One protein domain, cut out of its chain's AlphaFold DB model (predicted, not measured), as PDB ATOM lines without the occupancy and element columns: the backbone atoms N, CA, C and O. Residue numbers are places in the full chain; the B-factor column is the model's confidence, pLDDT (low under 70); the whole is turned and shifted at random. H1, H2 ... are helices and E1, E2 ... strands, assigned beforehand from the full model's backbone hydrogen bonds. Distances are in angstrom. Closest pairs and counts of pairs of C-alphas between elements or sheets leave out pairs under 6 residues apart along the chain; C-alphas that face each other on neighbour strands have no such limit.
ATOM      1  N   LEU A  64     -32.141  -0.230 -12.748       85.38
ATOM      2  CA  LEU A  64     -31.465  -1.070 -11.748       85.38
ATOM      3  C   LEU A  64     -30.298  -1.833 -12.390       85.38
ATOM      4  O   LEU A  64     -30.516  -2.733 -13.198       85.38
ATOM      5  N   ASN A  65     -29.066  -1.494 -12.006       93.88
ATOM      6  CA  ASN A  65     -27.895  -2.305 -12.340       93.88
ATOM      7  C   ASN A  65     -27.793  -3.468 -11.350       93.88
ATOM      8  O   ASN A  65     -27.687  -3.255 -10.143       93.88
ATOM      9  N   VAL A  66     -27.816  -4.689 -11.868       96.44
ATOM     10  CA  VAL A  66     -27.773  -5.929 -11.097       96.44
ATOM     11  C   VAL A  66     -26.453  -6.637 -11.371       96.44
ATOM     12  O   VAL A  66     -26.049  -6.810 -12.523       96.44
ATOM     13  N   SER A  67     -25.764  -7.034 -10.305       97.06
ATOM     14  CA  SER A  67     -24.510  -7.786 -10.381       97.06
ATOM     15  C   SER A  67     -24.763  -9.263 -10.679       97.06
ATOM     16  O   SER A  67     -25.780  -9.828 -10.271       97.06
ATOM     17  N   PHE A  68     -23.822  -9.889 -11.383       97.25
ATOM     18  CA  PHE A  68     -23.841 -11.325 -11.634       97.25
ATOM     19  C   PHE A  68     -23.698 -12.108 -10.322       97.25
ATOM     20  O   PHE A  68     -22.916 -11.735  -9.448       97.25
ATOM     21  N   THR A  69     -24.467 -13.186 -10.188       95.88
ATOM     22  CA  THR A  69     -24.443 -14.105  -9.049       95.88
ATOM     23  C   THR A  69     -24.186 -15.519  -9.553       95.88
ATOM     24  O   THR A  69     -24.947 -16.039 -10.368       95.88
ATOM     25  N   GLU A  70     -23.131 -16.154  -9.053       95.44
ATOM     26  CA  GLU A  70     -22.840 -17.558  -9.344       95.44
ATOM     27  C   GLU A  70     -23.885 -18.482  -8.705       95.44
ATOM     28  O   GLU A  70     -24.333 -18.269  -7.574       95.44
ATOM     29  N   VAL A  71     -24.255 -19.552  -9.409       91.25
ATOM     30  CA  VAL A  71     -25.073 -20.615  -8.823       91.25
ATOM     31  C   VAL A  71     -24.269 -21.306  -7.722       91.25
ATOM     32  O   VAL A  71     -23.149 -21.773  -7.934       91.25
ATOM     33  N   ALA A  72     -24.867 -21.444  -6.541       86.25
ATOM     34  CA  ALA A  72     -24.243 -22.175  -5.445       86.25
ATOM     35  C   ALA A  72     -23.875 -23.607  -5.875       86.25
ATOM     36  O   ALA A  72     -24.728 -24.372  -6.342       86.25
ATOM     37  N   ASN A  73     -22.604 -23.974  -5.678       87.19
ATOM     38  CA  ASN A  73     -22.031 -25.268  -6.060       87.19
ATOM     39  C   ASN A  73     -22.144 -25.591  -7.566       87.19
ATOM     40  O   ASN A  73     -22.229 -26.768  -7.923       87.19
ATOM     41  N   ALA A  74     -22.145 -24.582  -8.450       88.56
ATOM     42  CA  ALA A  74     -22.285 -24.765  -9.902       88.56
ATOM     43  C   ALA A  74     -21.299 -25.804 -10.463       88.56
ATOM     44  O   ALA A  74     -21.717 -26.795 -11.056       88.56
ATOM     45  N   THR A  75     -20.002 -25.642 -10.183       87.50
ATOM     46  CA  THR A  75     -18.950 -26.554 -10.659       87.50
ATOM     47  C   THR A  75     -19.137 -27.982 -10.143       87.50
ATOM     48  O   THR A  75     -19.019 -28.932 -10.911       87.50
ATOM     49  N   GLN A  76     -19.508 -28.161  -8.868       86.19
ATOM     50  CA  GLN A  76     -19.783 -29.489  -8.297       86.19
ATOM     51  C   GLN A  76     -20.975 -30.172  -8.985       86.19
ATOM     52  O   GLN A  76     -20.999 -31.393  -9.126       86.19
ATOM     53  N   ARG A  77     -21.963 -29.380  -9.416       83.19
ATOM     54  CA  ARG A  77     -23.159 -29.832 -10.138       83.19
ATOM     55  C   ARG A  77     -22.971 -29.882 -11.654       83.19
ATOM     56  O   ARG A  77     -23.935 -30.184 -12.346       83.19
ATOM     57  N   ARG A  78     -21.770 -29.577 -12.159       84.31
ATOM     58  CA  ARG A  78     -21.460 -29.465 -13.595       84.31
ATOM     59  C   ARG A  78     -22.320 -28.434 -14.339       84.31
ATOM     60  O   ARG A  78     -22.473 -28.514 -15.548       84.31
ATOM     61  N   ALA A  79     -22.845 -27.441 -13.623       86.25
ATOM     62  CA  ALA A  79     -23.509 -26.278 -14.202       86.25
ATOM     63  C   ALA A  79     -22.457 -25.188 -14.449       86.25
ATOM     64  O   ALA A  79     -22.242 -24.310 -13.609       86.25
ATOM     65  N   VAL A  80     -21.742 -25.298 -15.565       89.19
ATOM     66  CA  VAL A  80     -20.605 -24.433 -15.907       89.19
ATOM     67  C   VAL A  80     -20.766 -23.827 -17.298       89.19
ATOM     68  O   VAL A  80     -21.493 -24.356 -18.133       89.19
ATOM     69  N   CYS A  81     -20.093 -22.704 -17.530       92.12
ATOM     70  CA  CYS A  81     -19.897 -22.124 -18.853       92.12
ATOM     71  C   CYS A  81     -18.927 -22.979 -19.685       92.12
ATOM     72  O   CYS A  81     -18.292 -23.900 -19.164       92.12
ATOM     73  N   MET A  82     -18.761 -22.644 -20.967       89.38
ATOM     74  CA  MET A  82     -17.861 -23.383 -21.864       89.38
ATOM     75  C   MET A  82     -16.402 -23.442 -21.388       89.38
ATOM     76  O   MET A  82     -15.714 -24.420 -21.657       89.38
ATOM     77  N   ASP A  83     -15.910 -22.415 -20.689       89.50
ATOM     78  CA  ASP A  83     -14.551 -22.393 -20.122       89.50
ATOM     79  C   ASP A  83     -14.432 -23.105 -18.754       89.50
ATOM     80  O   ASP A  83     -13.384 -23.040 -18.102       89.50
ATOM     81  N   GLY A  84     -15.513 -23.734 -18.279       89.50
ATOM     82  CA  GLY A  84     -15.595 -24.404 -16.982       89.50
ATOM     83  C   GLY A  84     -15.843 -23.472 -15.787       89.50
ATOM     84  O   GLY A  84     -15.921 -23.942 -14.648       89.50
ATOM     85  N   SER A  85     -15.972 -22.158 -15.999       93.25
ATOM     86  CA  SER A  85     -16.364 -21.216 -14.944       93.25
ATOM     87  C   SER A  85     -17.816 -21.449 -14.487       93.25
ATOM     88  O   SER A  85     -18.629 -21.975 -15.248       93.25
ATOM     89  N   PRO A  86     -18.176 -21.128 -13.232       93.88
ATOM     90  CA  PRO A  86     -19.508 -21.424 -12.708       93.88
ATOM     91  C   PRO A  86     -20.598 -20.640 -13.449       93.88
ATOM     92  O   PRO A  86     -20.481 -19.425 -13.627       93.88
ATOM     93  N   ALA A  87     -21.681 -21.318 -13.839       94.12
ATOM     94  CA  ALA A  87     -22.858 -20.654 -14.392       94.12
ATOM     95  C   ALA A  87     -23.547 -19.774 -13.331       94.12
ATOM     96  O   ALA A  87     -23.378 -19.966 -12.122       94.12
ATOM     97  N   GLY A  88     -24.360 -18.814 -13.773       95.19
ATOM     98  CA  GLY A  88     -24.981 -17.851 -12.869       95.19
ATOM     99  C   GLY A  88     -26.141 -17.073 -13.467       95.19
ATOM    100  O   GLY A  88     -26.604 -17.326 -14.580       95.19
ATOM    101  N   TYR A  89     -26.638 -16.127 -12.685       96.38
ATOM    102  CA  TYR A  89     -27.817 -15.334 -12.995       96.38
ATOM    103  C   TYR A  89     -27.736 -13.953 -12.341       96.38
ATOM    104  O   TYR A  89     -26.927 -13.702 -11.452       96.38
ATOM    105  N   TYR A  90     -28.615 -13.055 -12.763       97.88
ATOM    106  CA  TYR A  90     -28.873 -11.782 -12.100       97.88
ATOM    107  C   TYR A  90     -30.211 -11.861 -11.381       97.88
ATOM    108  O   TYR A  90     -31.175 -12.396 -11.930       97.88
ATOM    109  N   TYR A  91     -30.280 -11.316 -10.169       96.44
ATOM    110  CA  TYR A  91     -31.471 -11.403  -9.336       96.44
ATOM    111  C   TYR A  91     -31.875 -10.053  -8.749       96.44
ATOM    112  O   TYR A  91     -31.060  -9.336  -8.173       96.44
ATOM    113  N   SER A  92     -33.165  -9.742  -8.857       95.81
ATOM    114  CA  SER A  92     -33.814  -8.644  -8.148       95.81
ATOM    115  C   SER A  92     -35.052  -9.189  -7.439       95.81
ATOM    116  O   SER A  92     -35.925  -9.780  -8.078       95.81
ATOM    117  N   ALA A  93     -35.106  -9.008  -6.120       96.12
ATOM    118  CA  ALA A  93     -36.209  -9.488  -5.298       96.12
ATOM    119  C   ALA A  93     -37.518  -8.748  -5.619       96.12
ATOM    120  O   ALA A  93     -37.521  -7.536  -5.855       96.12
ATOM    121  N   GLY A  94     -38.621  -9.493  -5.600       95.38
ATOM    122  CA  GLY A  94     -39.969  -8.947  -5.703       95.38
ATOM    123  C   GLY A  94     -40.435  -8.296  -4.400       95.38
ATOM    124  O   GLY A  94     -39.807  -8.422  -3.347       95.38
ATOM    125  N   SER A  95     -41.564  -7.598  -4.462       96.38
ATOM    126  CA  SER A  95     -42.157  -6.884  -3.333       96.38
ATOM    127  C   SER A  95     -43.688  -6.906  -3.395       96.38
ATOM    128  O   SER A  95     -44.282  -7.199  -4.430       96.38
ATOM    129  N   GLY A  96     -44.342  -6.621  -2.264       96.62
ATOM    130  CA  GLY A  96     -45.804  -6.542  -2.188       96.62
ATOM    131  C   GLY A  96     -46.511  -7.840  -2.592       96.62
ATOM    132  O   GLY A  96     -46.126  -8.930  -2.167       96.62
ATOM    133  N   ASP A  97     -47.551  -7.711  -3.409       95.88
ATOM    134  CA  ASP A  97     -48.317  -8.820  -3.989       95.88
ATOM    135  C   ASP A  97     -47.533  -9.603  -5.060       95.88
ATOM    136  O   ASP A  97     -47.762 -10.801  -5.226       95.88
ATOM    137  N   GLY A  98     -46.539  -8.984  -5.703       94.56
ATOM    138  CA  GLY A  98     -45.615  -9.634  -6.638       94.56
ATOM    139  C   GLY A  98     -44.536 -10.504  -5.979       94.56
ATOM    140  O   GLY A  98     -43.876 -11.286  -6.662       94.56
ATOM    141  N   ALA A  99     -44.367 -10.445  -4.652       95.12
ATOM    142  CA  ALA A  99     -43.284 -11.131  -3.935       95.12
ATOM    143  C   ALA A  99     -43.298 -12.669  -4.059       95.12
ATOM    144  O   ALA A  99     -42.293 -13.316  -3.759       95.12
ATOM    145  N   LYS A 100     -44.417 -13.268  -4.485       93.12
ATOM    146  CA  LYS A 100     -44.550 -14.718  -4.721       93.12
ATOM    147  C   LYS A 100     -44.509 -15.113  -6.196       93.12
ATOM    148  O   LYS A 100     -44.495 -16.306  -6.491       93.12
ATOM    149  N   ASN A 101     -44.474 -14.140  -7.095       94.06
ATOM    150  CA  ASN A 101     -44.469 -14.366  -8.531       94.06
ATOM    151  C   ASN A 101     -43.045 -14.237  -9.076       94.06
ATOM    152  O   ASN A 101     -42.204 -13.540  -8.494       94.06
ATOM    153  N   TRP A 102     -42.770 -14.936 -10.175       93.56
ATOM    154  CA  TRP A 102     -41.429 -15.049 -10.739       93.56
ATOM    155  C   TRP A 102     -41.441 -14.791 -12.238       93.56
ATOM    156  O   TRP A 102     -42.211 -15.397 -12.985       93.56
ATOM    157  N   LEU A 103     -40.538 -13.913 -12.663       92.94
ATOM    158  CA  LEU A 103     -40.227 -13.646 -14.054       92.94
ATOM    159  C   LEU A 103     -38.829 -14.185 -14.353       92.94
ATOM    160  O   LEU A 103     -37.836 -13.703 -13.799       92.94
ATOM    161  N   LEU A 104     -38.768 -15.194 -15.223       93.62
ATOM    162  CA  LEU A 104     -37.524 -15.793 -15.683       93.62
ATOM    163  C   LEU A 104     -37.229 -15.327 -17.110       93.62
ATOM    164  O   LEU A 104     -38.031 -15.525 -18.026       93.62
ATOM    165  N   PHE A 105     -36.060 -14.724 -17.296       93.38
ATOM    166  CA  PHE A 105     -35.593 -14.223 -18.582       93.38
ATOM    167  C   PHE A 105     -34.270 -14.895 -18.951       93.38
ATOM    168  O   PHE A 105     -33.396 -15.063 -18.100       93.38
ATOM    169  N   LEU A 106     -34.128 -15.304 -20.210       94.06
ATOM    170  CA  LEU A 106     -32.942 -15.996 -20.715       94.06
ATOM    171  C   LEU A 106     -32.121 -15.040 -21.578       94.06
ATOM    172  O   LEU A 106     -32.661 -14.392 -22.477       94.06
ATOM    173  N   MET A 107     -30.825 -14.920 -21.289       94.44
ATOM    174  CA  MET A 107     -29.931 -14.047 -22.053       94.44
ATOM    175  C   MET A 107     -29.758 -14.571 -23.474       94.44
ATOM    176  O   MET A 107     -29.591 -15.762 -23.699       94.44
ATOM    177  N   GLY A 108     -29.853 -13.662 -24.444       90.56
ATOM    178  CA  GLY A 108     -29.536 -13.964 -25.834       90.56
ATOM    179  C   GLY A 108     -28.028 -13.998 -26.078       90.56
ATOM    180  O   GLY A 108     -27.219 -13.827 -25.172       90.56
ATOM    181  N   GLY A 109     -27.638 -14.155 -27.337       90.75
ATOM    182  CA  GLY A 109     -26.219 -14.200 -27.706       90.75
ATOM    183  C   GLY A 109     -25.912 -15.047 -28.933       90.75
ATOM    184  O   GLY A 109     -24.751 -15.141 -29.310       90.75
ATOM    185  N   GLY A 110     -26.936 -15.638 -29.561       89.69
ATOM    186  CA  GLY A 110     -26.756 -16.565 -30.678       89.69
ATOM    187  C   GLY A 110     -26.218 -17.905 -30.195       89.69
ATOM    188  O   GLY A 110     -26.390 -18.254 -29.036       89.69
ATOM    189  N   TRP A 111     -25.580 -18.649 -31.078       88.75
ATOM    190  CA  TRP A 111     -24.818 -19.860 -30.785       88.75
ATOM    191  C   TRP A 111     -23.573 -19.822 -31.664       88.75
ATOM    192  O   TRP A 111     -23.552 -19.077 -32.649       88.75
ATOM    193  N   CYS A 112     -22.574 -20.623 -31.328       86.81
ATOM    194  CA  CYS A 112     -21.454 -20.850 -32.223       86.81
ATOM    195  C   CYS A 112     -21.665 -22.160 -32.991       86.81
ATOM    196  O   CYS A 112     -22.187 -23.132 -32.445       86.81
ATOM    197  N   ASP A 113     -21.338 -22.175 -34.282       85.25
ATOM    198  CA  ASP A 113     -21.638 -23.298 -35.187       85.25
ATOM    199  C   ASP A 113     -20.393 -24.052 -35.677       85.25
ATOM    200  O   ASP A 113     -20.501 -25.071 -36.361       85.25
ATOM    201  N   ASN A 114     -19.208 -23.579 -35.297       82.81
ATOM    202  CA  ASN A 114     -17.931 -24.203 -35.594       82.81
ATOM    203  C   ASN A 114     -16.907 -23.914 -34.487       82.81
ATOM    204  O   ASN A 114     -17.062 -22.988 -33.689       82.81
ATOM    205  N   VAL A 115     -15.836 -24.709 -34.478       86.88
ATOM    206  CA  VAL A 115     -14.772 -24.667 -33.467       86.88
ATOM    207  C   VAL A 115     -14.177 -23.268 -33.303       86.88
ATOM    208  O   VAL A 115     -14.060 -22.796 -32.171       86.88
ATOM    209  N   ASP A 116     -13.823 -22.596 -34.400       88.56
ATOM    210  CA  ASP A 116     -13.140 -21.299 -34.351       88.56
ATOM    211  C   ASP A 116     -14.052 -20.212 -33.760       88.56
ATOM    212  O   ASP A 116     -13.612 -19.407 -32.932       88.56
ATOM    213  N   ASP A 117     -15.338 -20.218 -34.125       88.19
ATOM    214  CA  ASP A 117     -16.316 -19.284 -33.564       88.19
ATOM    215  C   ASP A 117     -16.486 -19.502 -32.055       88.19
ATOM    216  O   ASP A 117     -16.384 -18.547 -31.283       88.19
ATOM    217  N   CYS A 118     -16.626 -20.747 -31.596       88.81
ATOM    218  CA  CYS A 118     -16.742 -21.038 -30.164       88.81
ATOM    219  C   CYS A 118     -15.485 -20.666 -29.388       88.81
ATOM    220  O   CYS A 118     -15.557 -20.084 -28.300       88.81
ATOM    221  N   GLN A 119     -14.320 -20.954 -29.962       89.69
ATOM    222  CA  GLN A 119     -13.037 -20.642 -29.353       89.69
ATOM    223  C   GLN A 119     -12.848 -19.129 -29.202       89.69
ATOM    224  O   GLN A 119     -12.300 -18.679 -28.193       89.69
ATOM    225  N   SER A 120     -13.410 -18.332 -30.117       91.12
ATOM    226  CA  SER A 120     -13.441 -16.872 -29.993       91.12
ATOM    227  C   SER A 120     -14.211 -16.381 -28.755       91.12
ATOM    228  O   SER A 120     -13.904 -15.303 -28.239       91.12
ATOM    229  N   LYS A 121     -15.183 -17.153 -28.242       90.88
ATOM    230  CA  LYS A 121     -16.057 -16.756 -27.120       90.88
ATOM    231  C   LYS A 121     -15.535 -17.148 -25.743       90.88
ATOM    232  O   LYS A 121     -15.982 -16.548 -24.770       90.88
ATOM    233  N   LEU A 122     -14.597 -18.095 -25.640       87.25
ATOM    234  CA  LEU A 122     -14.158 -18.672 -24.358       87.25
ATOM    235  C   LEU A 122     -13.741 -17.650 -23.301       87.25
ATOM    236  O   LEU A 122     -13.994 -17.860 -22.128       87.25
ATOM    237  N   ASN A 123     -13.113 -16.543 -23.694       86.81
ATOM    238  CA  ASN A 123     -12.647 -15.520 -22.748       86.81
ATOM    239  C   ASN A 123     -13.588 -14.304 -22.656       86.81
ATOM    240  O   ASN A 123     -13.251 -13.287 -22.047       86.81
ATOM    241  N   GLN A 124     -14.765 -14.388 -23.276       93.12
ATOM    242  CA  GLN A 124     -15.788 -13.344 -23.291       93.12
ATOM    243  C   GLN A 124     -16.961 -13.730 -22.385       93.12
ATOM    244  O   GLN A 124     -17.107 -14.889 -22.012       93.12
ATOM    245  N   SER A 125     -17.842 -12.776 -22.071       94.62
ATOM    246  CA  SER A 125     -19.031 -13.026 -21.239       94.62
ATOM    247  C   SER A 125     -19.922 -14.152 -21.776       94.62
ATOM    248  O   SER A 125     -20.547 -14.867 -21.006       94.62
ATOM    249  N   LEU A 126     -19.944 -14.346 -23.096       93.69
ATOM    250  CA  LEU A 126     -20.749 -15.369 -23.760       93.69
ATOM    251  C   LEU A 126     -20.140 -16.785 -23.712       93.69
ATOM    252  O   LEU A 126     -20.801 -17.734 -24.124       93.69
ATOM    253  N   GLY A 127     -18.908 -16.950 -23.223       91.94
ATOM    254  CA  GLY A 127     -18.273 -18.261 -23.019       91.94
ATOM    255  C   GLY A 127     -17.673 -18.470 -21.626       91.94
ATOM    256  O   GLY A 127     -17.286 -19.589 -21.299       91.94
ATOM    257  N   SER A 128     -17.619 -17.418 -20.802       94.00
ATOM    258  CA  SER A 128     -17.059 -17.434 -19.452       94.00
ATOM    259  C   SER A 128     -17.787 -16.470 -18.526       94.00
ATOM    260  O   SER A 128     -17.934 -15.279 -18.822       94.00
ATOM    261  N   SER A 129     -18.156 -16.953 -17.341       95.44
ATOM    262  CA  SER A 129     -18.701 -16.105 -16.284       95.44
ATOM    263  C   SER A 129     -17.656 -15.185 -15.648       95.44
ATOM    264  O   SER A 129     -18.015 -14.172 -15.052       95.44
ATOM    265  N   ARG A 130     -16.357 -15.451 -15.843       95.88
ATOM    266  CA  ARG A 130     -15.265 -14.593 -15.339       95.88
ATOM    267  C   ARG A 130     -15.252 -13.214 -15.996       95.88
ATOM    268  O   ARG A 130     -14.773 -12.254 -15.402       95.88
ATOM    269  N   SER A 131     -15.793 -13.128 -17.208       95.44
ATOM    270  CA  SER A 131     -15.924 -11.892 -17.981       95.44
ATOM    271  C   SER A 131     -17.351 -11.329 -17.943       95.44
ATOM    272  O   SER A 131     -17.683 -10.452 -18.742       95.44
ATOM    273  N   MET A 132     -18.218 -11.832 -17.055       95.69
ATOM    274  CA  MET A 132     -19.626 -11.445 -17.003       95.69
ATOM    275  C   MET A 132     -19.805 -10.067 -16.339       95.69
ATOM    276  O   MET A 132     -19.446  -9.896 -15.171       95.69
ATOM    277  N   PRO A 133     -20.366  -9.064 -17.040       95.56
ATOM    278  CA  PRO A 133     -20.554  -7.731 -16.475       95.56
ATOM    279  C   PRO A 133     -21.803  -7.660 -15.587       95.56
ATOM    280  O   PRO A 133     -22.606  -8.593 -15.522       95.56
ATOM    281  N   PHE A 134     -22.020  -6.512 -14.941       95.94
ATOM    282  CA  PHE A 134     -23.353  -6.166 -14.444       95.94
ATOM    283  C   PHE A 134     -24.326  -6.008 -15.619       95.94
ATOM    284  O   PHE A 134     -23.924  -5.685 -16.736       95.94
ATOM    285  N   THR A 135     -25.616  -6.191 -15.356       94.62
ATOM    286  CA  THR A 135     -26.669  -5.971 -16.351       94.62
ATOM    287  C   THR A 135     -27.674  -4.947 -15.854       94.62
ATOM    288  O   THR A 135     -27.909  -4.826 -14.652       94.62
ATOM    289  N   LYS A 136     -28.277  -4.201 -16.776       94.94
ATOM    290  CA  LYS A 136     -29.341  -3.252 -16.460       94.94
ATOM    291  C   LYS A 136     -30.686  -3.936 -16.644       94.94
ATOM    292  O   LYS A 136     -30.979  -4.449 -17.719       94.94
ATOM    293  N   PHE A 137     -31.518  -3.907 -15.613       95.50
ATOM    294  CA  PHE A 137     -32.904  -4.349 -15.709       95.50
ATOM    295  C   PHE A 137     -33.748  -3.216 -16.302       95.50
ATOM    296  O   PHE A 137     -33.908  -2.157 -15.691       95.50
ATOM    297  N   SER A 138     -34.240  -3.436 -17.521       94.06
ATOM    298  CA  SER A 138     -35.095  -2.532 -18.298       94.06
ATOM    299  C   SER A 138     -36.288  -3.286 -18.881       94.06
ATOM    300  O   SER A 138     -36.392  -4.504 -18.727       94.06
ATOM    301  N   ASP A 139     -37.191  -2.560 -19.543       93.56
ATOM    302  CA  ASP A 139     -38.341  -3.129 -20.251       93.56
ATOM    303  C   ASP A 139     -39.139  -4.062 -19.327       93.56
ATOM    304  O   ASP A 139     -39.486  -3.665 -18.216       93.56
ATOM    305  N   ILE A 140     -39.362  -5.318 -19.718       94.62
ATOM    306  CA  ILE A 140     -40.096  -6.300 -18.906       94.62
ATOM    307  C   ILE A 140     -39.395  -6.674 -17.583       94.62
ATOM    308  O   ILE A 140     -40.026  -7.200 -16.671       94.62
ATOM    309  N   LEU A 141     -38.095  -6.403 -17.443       95.38
ATOM    310  CA  LEU A 141     -37.354  -6.576 -16.189       95.38
ATOM    311  C   LEU A 141     -37.311  -5.292 -15.348       95.38
ATOM    312  O   LEU A 141     -36.807  -5.324 -14.227       95.38
ATOM    313  N   SER A 142     -37.817  -4.166 -15.854       95.06
ATOM    314  CA  SER A 142     -37.787  -2.896 -15.130       95.06
ATOM    315  C   SER A 142     -38.564  -2.996 -13.809       95.06
ATOM    316  O   SER A 142     -39.672  -3.541 -13.800       95.06
ATOM    317  N   PRO A 143     -38.036  -2.457 -12.693       94.31
ATOM    318  CA  PRO A 143     -38.779  -2.328 -11.440       94.31
ATOM    319  C   PRO A 143     -39.733  -1.118 -11.434       94.31
ATOM    320  O   PRO A 143     -40.378  -0.848 -10.422       94.31
ATOM    321  N   ASP A 144     -39.809  -0.361 -12.531       94.25
ATOM    322  CA  ASP A 144     -40.685   0.800 -12.662       94.25
ATOM    323  C   ASP A 144     -42.068   0.408 -13.183       94.25
ATOM    324  O   ASP A 144     -42.192  -0.044 -14.319       94.25
ATOM    325  N   SER A 145     -43.114   0.662 -12.397       95.19
ATOM    326  CA  SER A 145     -44.508   0.427 -12.807       95.19
ATOM    327  C   SER A 145     -44.946   1.210 -14.054       95.19
ATOM    328  O   SER A 145     -45.898   0.811 -14.714       95.19
ATOM    329  N   GLN A 146     -44.278   2.315 -14.405       95.12
ATOM    330  CA  GLN A 146     -44.589   3.066 -15.626       95.12
ATOM    331  C   GLN A 146     -43.988   2.418 -16.881       95.12
ATOM    332  O   GLN A 146     -44.500   2.619 -17.978       95.12
ATOM    333  N   ILE A 147     -42.904   1.649 -16.726       94.50
ATOM    334  CA  ILE A 147     -42.223   0.936 -17.821       94.50
ATOM    335  C   ILE A 147     -42.722  -0.514 -17.910       94.50
ATOM    336  O   ILE A 147     -42.895  -1.044 -19.003       94.50
ATOM    337  N   ASN A 148     -42.961  -1.143 -16.760       95.25
ATOM    338  CA  ASN A 148     -43.361  -2.536 -16.593       95.25
ATOM    339  C   ASN A 148     -44.615  -2.639 -15.705       95.25
ATOM    340  O   ASN A 148     -44.530  -3.092 -14.564       95.25
ATOM    341  N   PRO A 149     -45.785  -2.192 -16.182       95.25
ATOM    342  CA  PRO A 149     -46.991  -2.115 -15.354       95.25
ATOM    343  C   PRO A 149     -47.426  -3.468 -14.778       95.25
ATOM    344  O   PRO A 149     -47.986  -3.505 -13.684       95.25
ATOM    345  N   ASP A 150     -47.115  -4.564 -15.471       95.88
ATOM    346  CA  ASP A 150     -47.608  -5.899 -15.130       95.88
ATOM    347  C   ASP A 150     -46.702  -6.643 -14.130       95.88
ATOM    348  O   ASP A 150     -47.198  -7.357 -13.259       95.88
ATOM    349  N   PHE A 151     -45.373  -6.471 -14.223       96.12
ATOM    350  CA  PHE A 151     -44.402  -7.304 -13.491       96.12
ATOM    351  C   PHE A 151     -43.372  -6.514 -12.662       96.12
ATOM    352  O   PHE A 151     -42.421  -7.104 -12.131       96.12
ATOM    353  N   TYR A 152     -43.522  -5.190 -12.517       95.94
ATOM    354  CA  TYR A 152     -42.526  -4.330 -11.851       95.94
ATOM    355  C   TYR A 152     -42.181  -4.735 -10.410       95.94
ATOM    356  O   TYR A 152     -41.102  -4.403  -9.916       95.94
ATOM    357  N   ASN A 153     -43.054  -5.466  -9.717       96.75
ATOM    358  CA  ASN A 153     -42.837  -5.913  -8.340       96.75
ATOM    359  C   ASN A 153     -42.645  -7.433  -8.192       96.75
ATOM    360  O   ASN A 153     -42.598  -7.935  -7.071       96.75
ATOM    361  N   TRP A 154     -42.497  -8.174  -9.292       97.88
ATOM    362  CA  TRP A 154     -42.214  -9.612  -9.253       97.88
ATOM    363  C   TRP A 154     -40.746  -9.897  -8.919       97.88
ATOM    364  O   TRP A 154     -39.874  -9.043  -9.099       97.88
ATOM    365  N   ASN A 155     -40.446 -11.119  -8.469       96.69
ATOM    366  CA  ASN A 155     -39.062 -11.593  -8.445       96.69
ATOM    367  C   ASN A 155     -38.563 -11.735  -9.882       96.69
ATOM    368  O   ASN A 155     -39.241 -12.328 -10.720       96.69
ATOM    369  N   ARG A 156     -37.368 -11.224 -10.169       96.25
ATOM    370  CA  ARG A 156     -36.788 -11.241 -11.515       96.25
ATOM    371  C   ARG A 156     -35.475 -11.993 -11.507       96.25
ATOM    372  O   ARG A 156     -34.552 -11.607 -10.789       96.25
ATOM    373  N   ILE A 157     -35.397 -13.027 -12.335       96.06
ATOM    374  CA  ILE A 157     -34.177 -13.782 -12.600       96.06
ATOM    375  C   ILE A 157     -33.833 -13.619 -14.075       96.06
ATOM    376  O   ILE A 157     -34.635 -13.947 -14.945       96.06
ATOM    377  N   PHE A 158     -32.622 -13.150 -14.348       96.00
ATOM    378  CA  PHE A 158     -32.058 -13.111 -15.689       96.00
ATOM    379  C   PHE A 158     -30.915 -14.124 -15.752       96.00
ATOM    380  O   PHE A 158     -29.865 -13.915 -15.149       96.00
ATOM    381  N   VAL A 159     -31.131 -15.254 -16.420       95.62
ATOM    382  CA  VAL A 159     -30.129 -16.318 -16.548       95.62
ATOM    383  C   VAL A 159     -29.038 -15.855 -17.507       95.62
ATOM    384  O   VAL A 159     -29.340 -15.470 -18.639       95.62
ATOM    385  N   ALA A 160     -27.785 -15.872 -17.052       95.75
ATOM    386  CA  ALA A 160     -26.653 -15.477 -17.878       95.75
ATOM    387  C   ALA A 160     -26.346 -16.571 -18.907       95.75
ATOM    388  O   ALA A 160     -26.313 -17.755 -18.574       95.75
ATOM    389  N   TYR A 161     -26.122 -16.165 -20.154       95.31
ATOM    390  CA  TYR A 161     -25.859 -17.071 -21.266       95.31
ATOM    391  C   TYR A 161     -24.356 -17.190 -21.490       95.31
ATOM    392  O   TYR A 161     -23.699 -16.193 -21.795       95.31
ATOM    393  N   CYS A 162     -23.814 -18.393 -21.310       93.75
ATOM    394  CA  CYS A 162     -22.377 -18.645 -21.442       93.75
ATOM    395  C   CYS A 162     -22.022 -20.043 -21.990       93.75
ATOM    396  O   CYS A 162     -20.865 -20.461 -21.921       93.75
ATOM    397  N   ASP A 163     -23.010 -20.777 -22.507       89.00
ATOM    398  CA  ASP A 163     -22.892 -22.148 -23.024       89.00
ATOM    399  C   ASP A 163     -22.784 -22.214 -24.558       89.00
ATOM    400  O   ASP A 163     -22.442 -23.261 -25.094       89.00
ATOM    401  N   GLN A 164     -23.095 -21.118 -25.268       90.31
ATOM    402  CA  GLN A 164     -23.133 -21.026 -26.740       90.31
ATOM    403  C   GLN A 164     -24.006 -22.072 -27.455       90.31
ATOM    404  O   GLN A 164     -23.907 -22.228 -28.671       90.31
ATOM    405  N   SER A 165     -24.905 -22.743 -26.735       86.94
ATOM    406  CA  SER A 165     -25.748 -23.821 -27.258       86.94
ATOM    407  C   SER A 165     -27.241 -23.477 -27.240       86.94
ATOM    408  O   SER A 165     -28.103 -24.344 -27.344       86.94
ATOM    409  N   SER A 166     -27.575 -22.192 -27.107       87.75
ATOM    410  CA  SER A 166     -28.940 -21.681 -26.928       87.75
ATOM    411  C   SER A 166     -29.680 -22.316 -25.743       87.75
ATOM    412  O   SER A 166     -30.900 -22.467 -25.808       87.75
ATOM    413  N   PHE A 167     -28.965 -22.686 -24.671       85.56
ATOM    414  CA  PHE A 167     -29.484 -23.449 -23.527       85.56
ATOM    415  C   PHE A 167     -29.974 -24.870 -23.872       85.56
ATOM    416  O   PHE A 167     -30.766 -25.441 -23.121       85.56
ATOM    417  N   LEU A 168     -29.546 -25.434 -25.007       82.94
ATOM    418  CA  LEU A 168     -29.966 -26.762 -25.474       82.94
ATOM    419  C   LEU A 168     -28.873 -27.828 -25.342       82.94
ATOM    420  O   LEU A 168     -29.168 -29.007 -25.518       82.94
ATOM    421  N   GLY A 169     -27.631 -27.432 -25.074       76.44
ATOM    422  CA  GLY A 169     -26.494 -28.332 -24.946       76.44
ATOM    423  C   GLY A 169     -26.543 -29.148 -23.659       76.44
ATOM    424  O   GLY A 169     -26.882 -28.647 -22.588       76.44
ATOM    425  N   ASP A 170     -26.162 -30.412 -23.778       74.31
ATOM    426  CA  ASP A 170     -26.102 -31.405 -22.703       74.31
ATOM    427  C   ASP A 170     -24.689 -31.989 -22.517       74.31
ATOM    428  O   ASP A 170     -24.481 -32.902 -21.717       74.31
ATOM    429  N   THR A 171     -23.703 -31.450 -23.240       74.69
ATOM    430  CA  THR A 171     -22.300 -31.863 -23.145       74.69
ATOM    431  C   THR A 171     -21.716 -31.463 -21.789       74.69
ATOM    432  O   THR A 171     -21.794 -30.305 -21.378       74.69
ATOM    433  N   GLU A 172     -21.096 -32.416 -21.089       73.25
ATOM    434  CA  GLU A 172     -20.400 -32.137 -19.832       73.25
ATOM    435  C   GLU A 172     -19.016 -31.530 -20.105       73.25
ATOM    436  O   GLU A 172     -18.263 -32.030 -20.937       73.25
ATOM    437  N   PHE A 173     -18.644 -30.486 -19.359       70.75
ATOM    438  CA  PHE A 173     -17.262 -30.013 -19.335       70.75
ATOM    439  C   PHE A 173     -16.413 -30.954 -18.471       70.75
ATOM    440  O   PHE A 173     -16.551 -30.989 -17.246       70.75
ATOM    441  N   ASP A 174     -15.515 -31.699 -19.104       73.38
ATOM    442  CA  ASP A 174     -14.587 -32.641 -18.470       73.38
ATOM    443  C   ASP A 174     -13.109 -32.281 -18.721       73.38
ATOM    444  O   ASP A 174     -12.211 -33.092 -18.501       73.38
ATOM    445  N   GLY A 175     -12.850 -31.037 -19.137       71.00
ATOM    446  CA  GLY A 175     -11.513 -30.548 -19.478       71.00
ATOM    447  C   GLY A 175     -11.084 -30.833 -20.921       71.00
ATOM    448  O   GLY A 175      -9.946 -30.517 -21.269       71.00
ATOM    449  N   GLN A 176     -11.973 -31.390 -21.750       69.62
ATOM    450  CA  GLN A 176     -11.782 -31.509 -23.194       69.62
ATOM    451  C   GLN A 176     -11.630 -30.143 -23.883       69.62
ATOM    452  O   GLN A 176     -12.178 -29.120 -23.462       69.62
ATOM    453  N   SER A 177     -10.883 -30.137 -24.983       74.50
ATOM    454  CA  SER A 177     -10.808 -29.008 -25.909       74.50
ATOM    455  C   SER A 177     -12.144 -28.784 -26.624       74.50
ATOM    456  O   SER A 177     -12.948 -29.703 -26.781       74.50
ATOM    457  N   ILE A 178     -12.376 -27.568 -27.131       75.06
ATOM    458  CA  ILE A 178     -13.562 -27.283 -27.958       75.06
ATOM    459  C   ILE A 178     -13.616 -28.210 -29.172       75.06
ATOM    460  O   ILE A 178     -14.693 -28.645 -29.551       75.06
ATOM    461  N   GLN A 179     -12.468 -28.543 -29.764       72.38
ATOM    462  CA  GLN A 179     -12.361 -29.485 -30.876       72.38
ATOM    463  C   GLN A 179     -12.954 -30.858 -30.518       72.38
ATOM    464  O   GLN A 179     -13.713 -31.426 -31.300       72.38
ATOM    465  N   GLU A 180     -12.631 -31.372 -29.330       68.31
ATOM    466  CA  GLU A 180     -13.133 -32.655 -28.825       68.31
ATOM    467  C   GLU A 180     -14.618 -32.571 -28.455       68.31
ATOM    468  O   GLU A 180     -15.392 -33.452 -28.829       68.31
ATOM    469  N   ALA A 181     -15.044 -31.474 -27.822       66.00
ATOM    470  CA  ALA A 181     -16.452 -31.231 -27.531       66.00
ATOM    471  C   ALA A 181     -17.288 -31.180 -28.822       66.00
ATOM    472  O   ALA A 181     -18.303 -31.861 -28.918       66.00
ATOM    473  N   PHE A 182     -16.829 -30.462 -29.853       64.88
ATOM    474  CA  PHE A 182     -17.507 -30.353 -31.150       64.88
ATOM    475  C   PHE A 182     -17.640 -31.685 -31.879       64.88
ATOM    476  O   PHE A 182     -18.660 -31.933 -32.517       64.88
ATOM    477  N   ALA A 183     -16.632 -32.553 -31.782       61.47
ATOM    478  CA  ALA A 183     -16.709 -33.892 -32.358       61.47
ATOM    479  C   ALA A 183     -17.813 -34.745 -31.702       61.47
ATOM    480  O   ALA A 183     -18.344 -35.654 -32.339       61.47
ATOM    481  N   ASN A 184     -18.172 -34.422 -30.456       56.75
ATOM    482  CA  ASN A 184     -19.183 -35.104 -29.655       56.75
ATOM    483  C   ASN A 184     -20.530 -34.360 -29.602       56.75
ATOM    484  O   ASN A 184     -21.472 -34.871 -28.998       56.75
ATOM    485  N   TRP A 185     -20.655 -33.184 -30.231       53.22
ATOM    486  CA  TRP A 185     -21.920 -32.456 -30.317       53.22
ATOM    487  C   TRP A 185     -22.861 -33.150 -31.303       53.22
ATOM    488  O   TRP A 185     -22.683 -33.099 -32.520       53.22
ATOM    489  N   TYR A 186     -23.915 -33.763 -30.777       50.56
ATOM    490  CA  TYR A 186     -25.065 -34.185 -31.560       50.56
ATOM    491  C   TYR A 186     -26.326 -33.618 -30.918       50.56
ATOM    492  O   TYR A 186     -26.504 -33.664 -29.706       50.56
ATOM    493  N   PHE A 187     -27.230 -33.084 -31.736       45.94
ATOM    494  CA  PHE A 187     -28.584 -32.817 -31.271       45.94
ATOM    495  C   PHE A 187     -29.274 -34.169 -31.071       45.94
ATOM    496  O   PHE A 187     -29.693 -34.788 -32.057       45.94
ATOM    497  N   ASP A 188     -29.378 -34.645 -29.826       45.47
ATOM    498  CA  ASP A 188     -30.240 -35.785 -29.514       45.47
ATOM    499  C   ASP A 188     -31.675 -35.367 -29.885       45.47
ATOM    500  O   ASP A 188     -32.256 -34.463 -29.283       45.47
ATOM    501  N   ARG A 189     -32.243 -35.953 -30.950       42.00
ATOM    502  CA  ARG A 189     -33.612 -35.655 -31.427       42.00
ATOM    503  C   ARG A 189     -34.666 -36.289 -30.519       42.00
ATOM    504  O   ARG A 189     -35.669 -36.823 -30.997       42.00
ATOM    505  N   GLU A 190     -34.447 -36.263 -29.214       51.56
ATOM    506  CA  GLU A 190     -35.474 -36.652 -28.266       51.56
ATOM    507  C   GLU A 190     -36.637 -35.652 -28.370       51.56
ATOM    508  O   GLU A 190     -36.421 -34.442 -28.506       51.56
ATOM    509  N   PRO A 191     -37.894 -36.123 -28.370       43.16
ATOM    510  CA  PRO A 191     -39.036 -35.238 -28.507       43.16
ATOM    511  C   PRO A 191     -39.072 -34.240 -27.345       43.16
ATOM    512  O   PRO A 191     -38.987 -34.627 -26.177       43.16
ATOM    513  N   VAL A 192     -39.246 -32.956 -27.678       47.62
ATOM    514  CA  VAL A 192     -39.429 -31.861 -26.715       47.62
ATOM    515  C   VAL A 192     -40.558 -32.233 -25.754       47.62
ATOM    516  O   VAL A 192     -41.727 -32.293 -26.140       47.62
ATOM    517  N   ARG A 193     -40.219 -32.505 -24.489       47.16
ATOM    518  CA  ARG A 193     -41.210 -32.752 -23.440       47.16
ATOM    519  C   ARG A 193     -41.624 -31.420 -22.831       47.16
ATOM    520  O   ARG A 193     -40.790 -30.685 -22.314       47.16
ATOM    521  N   LEU A 194     -42.921 -31.128 -22.869       39.56
ATOM    522  CA  LEU A 194     -43.508 -30.018 -22.120       39.56
ATOM    523  C   LEU A 194     -43.276 -30.251 -20.619       39.56
ATOM    524  O   LEU A 194     -43.797 -31.208 -20.047       39.56
ATOM    525  N   ILE A 195     -42.477 -29.388 -19.991       52.12
ATOM    526  CA  ILE A 195     -42.217 -29.435 -18.550       52.12
ATOM    527  C   ILE A 195     -43.354 -28.700 -17.841       52.12
ATOM    528  O   ILE A 195     -43.345 -27.479 -17.711       52.12
ATOM    529  N   THR A 196     -44.348 -29.452 -17.376       44.53
ATOM    530  CA  THR A 196     -45.358 -28.952 -16.440       44.53
ATOM    531  C   THR A 196     -44.799 -29.098 -15.021       44.53
ATOM    532  O   THR A 196     -44.533 -30.211 -14.571       44.53
ATOM    533  N   THR A 197     -44.533 -27.964 -14.375       63.09
ATOM    534  CA  THR A 197     -44.048 -27.753 -12.991       63.09
ATOM    535  C   THR A 197     -44.406 -28.885 -12.002       63.09
ATOM    536  O   THR A 197     -45.540 -29.336 -11.931       63.09
ATOM    537  N   ALA A 198     -43.458 -29.472 -11.262       46.12
ATOM    538  CA  ALA A 198     -42.891 -28.922 -10.021       46.12
ATOM    539  C   ALA A 198     -41.381 -29.208  -9.828       46.12
ATOM    540  O   ALA A 198     -40.795 -28.801  -8.830       46.12
ATOM    541  N   ASN A 199     -40.737 -29.856 -10.802       43.50
ATOM    542  CA  ASN A 199     -39.345 -30.312 -10.705       43.50
ATOM    543  C   ASN A 199     -38.440 -29.672 -11.773       43.50
ATOM    544  O   ASN A 199     -37.520 -30.316 -12.264       43.50
ATOM    545  N   PHE A 200     -38.678 -28.405 -12.137       46.03
ATOM    546  CA  PHE A 200     -37.875 -27.682 -13.141       46.03
ATOM    547  C   PHE A 200     -36.362 -27.793 -12.865       46.03
ATOM    548  O   PHE A 200     -35.590 -28.129 -13.757       46.03
ATOM    549  N   LEU A 201     -35.954 -27.647 -11.597       40.62
ATOM    550  CA  LEU A 201     -34.556 -27.804 -11.177       40.62
ATOM    551  C   LEU A 201     -34.041 -29.255 -11.243       40.62
ATOM    552  O   LEU A 201     -32.845 -29.472 -11.406       40.62
ATOM    553  N   GLU A 202     -34.919 -30.248 -11.101       43.12
ATOM    554  CA  GLU A 202     -34.565 -31.674 -11.105       43.12
ATOM    555  C   GLU A 202     -34.460 -32.241 -12.532       43.12
ATOM    556  O   GLU A 202     -33.732 -33.200 -12.764       43.12
ATOM    557  N   ILE A 203     -35.181 -31.658 -13.495       43.09
ATOM    558  CA  ILE A 203     -35.202 -32.104 -14.896       43.09
ATOM    559  C   ILE A 203     -33.994 -31.555 -15.659       43.09
ATOM    560  O   ILE A 203     -33.365 -32.303 -16.397       43.09
ATOM    561  N   CYS A 204     -33.593 -30.304 -15.414       39.56
ATOM    562  CA  CYS A 204     -32.369 -29.741 -15.997       39.56
ATOM    563  C   CYS A 204     -31.072 -30.323 -15.395       39.56
ATOM    564  O   CYS A 204     -29.990 -29.997 -15.865       39.56
ATOM    565  N   THR A 205     -31.159 -31.156 -14.348       36.28
ATOM    566  CA  THR A 205     -29.998 -31.764 -13.667       36.28
ATOM    567  C   THR A 205     -29.983 -33.296 -13.701       36.28
ATOM    568  O   THR A 205     -28.978 -33.907 -13.331       36.28
TER     569      THR A 205
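This is residues 64 to 205 of the 210 residues of the protein "Pectin acetylesterase" of Salvia splendens (UniProt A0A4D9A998). Little regular structure: a twisted wall of four strands, E2 E3 E6 E4, mixed, sits among long loops, with H1 near one end of the long axis, H2 and H3 near the other, and residues 189 to 194 and 196 to 202 sticking out. The 142 printed residues include E1 E2 E3 H1 E4 H2 E5 E6 H3 H4, in a mixed class, with under half in named elements. The whole is compact, radius of gyration 16.6 A, spanning 49 by 32 by 26 A.

E2 is residues 68 to 70, E3 88 to 92, 13.6 A long, E6 155 to 159 and E4 102 to 106. E1, 64 to 66, begins at C-alpha 64 (-31.465, -1.070, -11.748); E5 is 135 to 137. H1 is 96 to 100, H2 115 to 121, H3 178 to 184; H4, 200 to 203, ends at C-alpha 203 (-35.202, -32.104, -14.896).

E2 and E3 are an antiparallel hairpin, N 69 and O 89 at 2.8 A. E6 is antiparallel to E3, N 90 and O 158 at 2.8 A, and parallel to E4, N 103 and O 155 at 2.8 A. E1 and E5 are antiparallel, N 66 and O 135 at 2.8 A. H2 and H3 touch, closest at the C-alphas of Val 115 and Gln 179, 6.0 A, at a steep tilt of 52 degrees. H3 and H4 are apart. Every O i to N i+4 pair is within hydrogen-bond range in H3, 2 of 3 in H2 and 0 of 1 in H1, where 1 of 2 O i to N i+3 pairs is; H4 is too short for an i+4 pair.

The farthest C-alphas, of Gly 96 and Ala 183, are 50.0 A apart. The printed part has no cut; long links join E2 to E3, H2 to E5, E5 to E6, E6 to H3 and H3 to H4. Residues 176 and 180 to 205 have pLDDT under 70.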